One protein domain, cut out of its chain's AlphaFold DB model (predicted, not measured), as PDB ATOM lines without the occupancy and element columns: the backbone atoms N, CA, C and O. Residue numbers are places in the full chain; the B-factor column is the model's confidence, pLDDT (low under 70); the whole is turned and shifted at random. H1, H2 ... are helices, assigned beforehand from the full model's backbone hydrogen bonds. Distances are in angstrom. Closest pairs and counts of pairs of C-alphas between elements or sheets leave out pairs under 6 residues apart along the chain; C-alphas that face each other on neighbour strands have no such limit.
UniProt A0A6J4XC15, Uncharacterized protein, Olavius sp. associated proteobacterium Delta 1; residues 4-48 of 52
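This is residues 4 to 48 of the 52 residues of an uncharacterized protein of Olavius sp. associated proteobacterium Delta 1 (UniProt A0A6J4XC15). What shape does the model make? Around H3, the longest helix, residues 37 to 48 loop back beside it at one end of a stretched chain; from there a turn leads to the small helix H2, and an arm, residues 4 to 19 with H1 in it, sticks out at the other end. What is it built of? The printed part has 45 residues with three named helices, in the order H1, H2, H3, and no named strand; the class is all helix, though under half of the residues, 21, are in named elements. How stretched is it? It is only just extended, close to loose, with a radius of gyration of the C-alphas of 14.3 A, and a rod with spans of 43 by 19 by 14 A.

What is near H3, residues 28 to 36? H2, residues 20 to 23, is close but not clearly touching: the closest C-alphas, those of Glu 21 and Pro 28, are 7.6 A apart. Where is H1, residues 4 to 11? It is apart from both H2 and H3, and residues 4 to 19 stand free. What do the backbones show? In H1 and H3 every O i to N i+4 pair is within hydrogen-bond range; H2 is too short for such a pair.

How long are the helices? H3 measures 12.3 A from first to last C-alpha, H1 10.5 A and H2 5.0 A. Where are the anchor points? C-alpha 4, where H1 begins, is at (205.671, 158.370, 134.133), and C-alpha 36, where H3 ends, is at (171.003, 146.382, 133.829).

How large is it? The two C-alphas farthest apart, those of Leu 4 and Gly 41, are 43.7 A apart. Are there cuts or long links? The printed part has no cut; the link from H2 to H3 is tight and that from H1 to H2 is short. How confident is the model? The mean pLDDT of the printed part is 93.2, and no printed residue is under 70.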
ATOM      1  N   LEU A   4     206.519 159.466 134.618       96.00
ATOM      2  CA  LEU A   4     205.671 158.370 134.133       96.00
ATOM      3  C   LEU A   4     204.781 157.766 135.234       96.00
ATOM      4  O   LEU A   4     203.645 157.389 134.972       96.00
ATOM      5  N   HIS A   5     205.302 157.649 136.457       94.94
ATOM      6  CA  HIS A   5     204.525 157.141 137.586       94.94
ATOM      7  C   HIS A   5     203.354 158.079 137.905       94.94
ATOM      8  O   HIS A   5     202.235 157.610 138.110       94.94
ATOM      9  N   ASP A   6     203.607 159.388 137.909       95.56
ATOM     10  CA  ASP A   6     202.599 160.396 138.240       95.56
ATOM     11  C   ASP A   6     201.525 160.478 137.140       95.56
ATOM     12  O   ASP A   6     200.334 160.438 137.448       95.56
ATOM     13  N   ASP A   7     201.936 160.440 135.868       96.81
ATOM     14  CA  ASP A   7     201.034 160.429 134.709       96.81
ATOM     15  C   ASP A   7     200.088 159.209 134.727       96.81
ATOM     16  O   ASP A   7     198.898 159.317 134.414       96.81
ATOM     17  N   ILE A   8     200.589 158.028 135.125       94.50
ATOM     18  CA  ILE A   8     199.774 156.809 135.249       94.50
ATOM     19  C   ILE A   8     198.723 156.966 136.350       94.50
ATOM     20  O   ILE A   8     197.572 156.591 136.137       94.50
ATOM     21  N   LEU A   9     199.093 157.509 137.512       94.31
ATOM     22  CA  LEU A   9     198.157 157.690 138.626       94.31
ATOM     23  C   LEU A   9     197.092 158.745 138.327       94.31
ATOM     24  O   LEU A   9     195.941 158.579 138.735       94.31
ATOM     25  N   GLU A  10     197.453 159.806 137.607       94.50
ATOM     26  CA  GLU A  10     196.495 160.813 137.156       94.50
ATOM     27  C   GLU A  10     195.508 160.221 136.141       94.50
ATOM     28  O   GLU A  10     194.296 160.427 136.250       94.50
ATOM     29  N   ARG A  11     196.006 159.434 135.176       93.12
ATOM     30  CA  ARG A  11     195.167 158.823 134.139       93.12
ATOM     31  C   ARG A  11     194.306 157.672 134.664       93.12
ATOM     32  O   ARG A  11     193.159 157.532 134.237       93.12
ATOM     33  N   PHE A  12     194.840 156.862 135.576       93.69
ATOM     34  CA  PHE A  12     194.219 155.652 136.117       93.69
ATOM     35  C   PHE A  12     194.126 155.717 137.650       93.69
ATOM     36  O   PHE A  12     194.802 154.963 138.356       93.69
ATOM     37  N   PRO A  13     193.290 156.619 138.193       94.50
ATOM     38  CA  PRO A  13     193.213 156.828 139.629       94.50
ATOM     39  C   PRO A  13     192.715 155.569 140.361       94.50
ATOM     40  O   PRO A  13     191.769 154.912 139.909       94.50
ATOM     41  N   PRO A  14     193.299 155.242 141.525       93.19
ATOM     42  CA  PRO A  14     192.923 154.060 142.286       93.19
ATOM     43  C   PRO A  14     191.461 154.134 142.739       93.19
ATOM     44  O   PRO A  14     190.956 155.186 143.133       93.19
ATOM     45  N   GLY A  15     190.770 152.995 142.687       94.25
ATOM     46  CA  GLY A  15     189.365 152.889 143.091       94.25
ATOM     47  C   GLY A  15     188.358 153.438 142.076       94.25
ATOM     48  O   GLY A  15     187.161 153.402 142.347       94.25
ATOM     49  N   LYS A  16     188.806 153.912 140.906       93.75
ATOM     50  CA  LYS A  16     187.922 154.272 139.795       93.75
ATOM     51  C   LYS A  16     188.119 153.302 138.640       93.75
ATOM     52  O   LYS A  16     189.210 153.196 138.082       93.75
ATOM     53  N   LEU A  17     187.047 152.603 138.283       91.69
ATOM     54  CA  LEU A  17     187.030 151.793 137.072       91.69
ATOM     55  C   LEU A  17     187.077 152.707 135.848       91.69
ATOM     56  O   LEU A  17     186.501 153.798 135.847       91.69
ATOM     57  N   GLN A  18     187.782 152.248 134.821       90.00
ATOM     58  CA  GLN A  18     187.813 152.904 133.522       90.00
ATOM     59  C   GLN A  18     186.482 152.678 132.783       90.00
ATOM     60  O   GLN A  18     185.654 151.885 133.248       90.00
ATOM     61  N   PRO A  19     186.239 153.372 131.654       91.50
ATOM     62  CA  PRO A  19     185.066 153.120 130.825       91.50
ATOM     63  C   PRO A  19     184.912 151.635 130.489       91.50
ATOM     64  O   PRO A  19     185.902 150.915 130.348       91.50
ATOM     65  N   ILE A  20     183.668 151.173 130.376       90.75
ATOM     66  CA  ILE A  20     183.349 149.745 130.292       90.75
ATOM     67  C   ILE A  20     184.025 149.061 129.098       90.75
ATOM     68  O   ILE A  20     184.474 147.926 129.219       90.75
ATOM     69  N   GLU A  21     184.210 149.783 127.995       88.75
ATOM     70  CA  GLU A  21     184.864 149.330 126.765       88.75
ATOM     71  C   GLU A  21     186.351 148.994 126.967       88.75
ATOM     72  O   GLU A  21     186.944 148.291 126.157       88.75
ATOM     73  N   GLN A  22     186.962 149.498 128.044       90.88
ATOM     74  CA  GLN A  22     188.348 149.215 128.430       90.88
ATOM     75  C   GLN A  22     188.451 148.146 129.524       90.88
ATOM     76  O   GLN A  22     189.548 147.688 129.837       90.88
ATOM     77  N   MET A  23     187.323 147.759 130.124       90.50
ATOM     78  CA  MET A  23     187.266 146.835 131.258       90.50
ATOM     79  C   MET A  23     186.873 145.411 130.848       90.50
ATOM     80  O   MET A  23     186.988 144.494 131.658       90.50
ATOM     81  N   THR A  24     186.390 145.211 129.619       89.06
ATOM     82  CA  THR A  24     185.862 143.930 129.140       89.06
ATOM     83  C   THR A  24     186.150 143.699 127.658       89.06
ATOM     84  O   THR A  24     186.206 144.641 126.875       89.06
ATOM     85  N   GLN A  25     186.299 142.431 127.273       89.50
ATOM     86  CA  GLN A  25     186.396 141.989 125.872       89.50
ATOM     87  C   GLN A  25     185.082 141.373 125.362       89.50
ATOM     88  O   GLN A  25     185.013 140.866 124.245       89.50
ATOM     89  N   HIS A  26     184.039 141.376 126.191       89.00
ATOM     90  CA  HIS A  26     182.743 140.815 125.833       89.00
ATOM     91  C   HIS A  26     181.958 141.724 124.882       89.00
ATOM     92  O   HIS A  26     182.201 142.926 124.789       89.00
ATOM     93  N   ASP A  27     180.962 141.133 124.217       90.38
ATOM     94  CA  ASP A  27     180.005 141.867 123.393       90.38
ATOM     95  C   ASP A  27     179.345 143.017 124.191       90.38
ATOM     96  O   ASP A  27     178.827 142.774 125.288       90.38
ATOM     97  N   PRO A  28     179.321 144.254 123.658       92.31
ATOM     98  CA  PRO A  28     178.768 145.404 124.368       92.31
ATOM     99  C   PRO A  28     177.307 145.224 124.790       92.31
ATOM    100  O   PRO A  28     176.952 145.576 125.913       92.31
ATOM    101  N   LYS A  29     176.465 144.608 123.947       92.62
ATOM    102  CA  LYS A  29     175.042 144.402 124.271       92.62
ATOM    103  C   LYS A  29     174.875 143.410 125.411       92.62
ATOM    104  O   LYS A  29     174.012 143.586 126.266       92.62
ATOM    105  N   LEU A  30     175.698 142.359 125.442       92.06
ATOM    106  CA  LEU A  30     175.721 141.443 126.578       92.06
ATOM    107  C   LEU A  30     176.058 142.196 127.867       92.06
ATOM    108  O   LEU A  30     175.382 142.000 128.871       92.06
ATOM    109  N   ILE A  31     177.074 143.057 127.844       93.56
ATOM    110  CA  ILE A  31     177.488 143.811 129.026       93.56
ATOM    111  C   ILE A  31     176.413 144.802 129.476       93.56
ATOM    112  O   ILE A  31     176.136 144.866 130.672       93.56
ATOM    113  N   GLU A  32     175.741 145.498 128.558       94.50
ATOM    114  CA  GLU A  32     174.588 146.351 128.879       94.50
ATOM    115  C   GLU A  32     173.480 145.565 129.599       94.50
ATOM    116  O   GLU A  32     172.993 145.988 130.649       94.50
ATOM    117  N   GLU A  33     173.131 144.379 129.095       95.75
ATOM    118  CA  GLU A  33     172.130 143.505 129.715       95.75
ATOM    119  C   GLU A  33     172.554 143.020 131.109       95.75
ATOM    120  O   GLU A  33     171.719 142.901 132.008       95.75
ATOM    121  N   ILE A  34     173.844 142.750 131.316       94.44
ATOM    122  CA  ILE A  34     174.390 142.337 132.617       94.44
ATOM    123  C   ILE A  34     174.390 143.505 133.609       94.44
ATOM    124  O   ILE A  34     173.984 143.324 134.756       94.44
ATOM    125  N   LEU A  35     174.797 144.704 133.178       93.69
ATOM    126  CA  LEU A  35     174.814 145.915 134.008       93.69
ATOM    127  C   LEU A  35     173.405 146.354 134.414       93.69
ATOM    128  O   LEU A  35     173.201 146.808 135.539       93.69
ATOM    129  N   LYS A  36     172.423 146.175 133.525       96.00
ATOM    130  CA  LYS A  36     171.003 146.382 133.829       96.00
ATOM    131  C   LYS A  36     170.550 145.478 134.982       96.00
ATOM    132  O   LYS A  36     169.818 145.921 135.868       96.00
ATOM    133  N   GLY A  37     171.037 144.239 134.999       96.12
ATOM    134  CA  GLY A  37     170.820 143.272 136.067       96.12
ATOM    135  C   GLY A  37     169.426 142.627 136.055       96.12
ATOM    136  O   GLY A  37     168.471 143.169 135.493       96.12
ATOM    137  N   PRO A  38     169.271 141.462 136.704       96.00
ATOM    138  CA  PRO A  38     168.065 140.633 136.605       96.00
ATOM    139  C   PRO A  38     166.815 141.314 137.171       96.00
ATOM    140  O   PRO A  38     165.721 141.163 136.635       96.00
ATOM    141  N   ILE A  39     166.984 142.122 138.216       96.88
ATOM    142  CA  ILE A  39     165.885 142.839 138.876       96.88
ATOM    143  C   ILE A  39     165.283 143.951 138.009       96.88
ATOM    144  O   ILE A  39     164.143 144.340 138.236       96.88
ATOM    145  N   ASN A  40     166.013 144.428 136.996       96.88
ATOM    146  CA  ASN A  40     165.537 145.446 136.058       96.88
ATOM    147  C   ASN A  40     165.237 144.852 134.671       96.88
ATOM    148  O   ASN A  40     165.167 145.584 133.685       96.88
ATOM    149  N   GLY A  41     165.090 143.526 134.561       95.00
ATOM    150  CA  GLY A  41     164.847 142.849 133.284       95.00
ATOM    151  C   GLY A  41     166.075 142.804 132.373       95.00
ATOM    152  O   GLY A  41     165.936 142.935 131.159       95.00
ATOM    153  N   GLY A  42     167.265 142.718 132.965       96.38
ATOM    154  CA  GLY A  42     168.515 142.341 132.312       96.38
ATOM    155  C   GLY A  42     168.919 140.905 132.656       96.38
ATOM    156  O   GLY A  42     168.124 140.113 133.168       96.38
ATOM    157  N   LYS A  43     170.178 140.555 132.403       95.38
ATOM    158  CA  LYS A  43     170.720 139.210 132.630       95.38
ATOM    159  C   LYS A  43     171.420 139.084 133.985       95.38
ATOM    160  O   LYS A  43     171.942 140.048 134.537       95.38
ATOM    161  N   HIS A  44     171.468 137.860 134.513       94.81
ATOM    162  CA  HIS A  44     172.301 137.525 135.670       94.81
ATOM    163  C   HIS A  44     173.780 137.465 135.281       94.81
ATOM    164  O   HIS A  44     174.109 136.858 134.268       94.81
ATOM    165  N   LEU A  45     174.677 137.961 136.140       92.38
ATOM    166  CA  LEU A  45     176.129 137.885 135.922       92.38
ATOM    167  C   LEU A  45     176.638 136.455 135.661       92.38
ATOM    168  O   LEU A  45     177.557 136.270 134.877       92.38
ATOM    169  N   TYR A  46     176.012 135.434 136.254       91.12
ATOM    170  CA  TYR A  46     176.416 134.030 136.091       91.12
ATOM    171  C   TYR A  46     176.211 133.452 134.682       91.12
ATOM    172  O   TYR A  46     176.647 132.336 134.423       91.12
ATOM    173  N   VAL A  47     175.562 134.182 133.769       89.50
ATOM    174  CA  VAL A  47     175.500 133.788 132.349       89.50
ATOM    175  C   VAL A  47     176.732 134.243 131.563       89.50
ATOM    176  O   VAL A  47     176.886 133.863 130.404       89.50
ATOM    177  N   LEU A  48     177.583 135.082 132.162       87.81
ATOM    178  CA  LEU A  48     178.839 135.512 131.568       87.81
ATOM    179  C   LEU A  48     179.797 134.313 131.568       87.81
ATOM    180  O   LEU A  48     180.378 133.959 132.592       87.81
TER     181      LEU A  48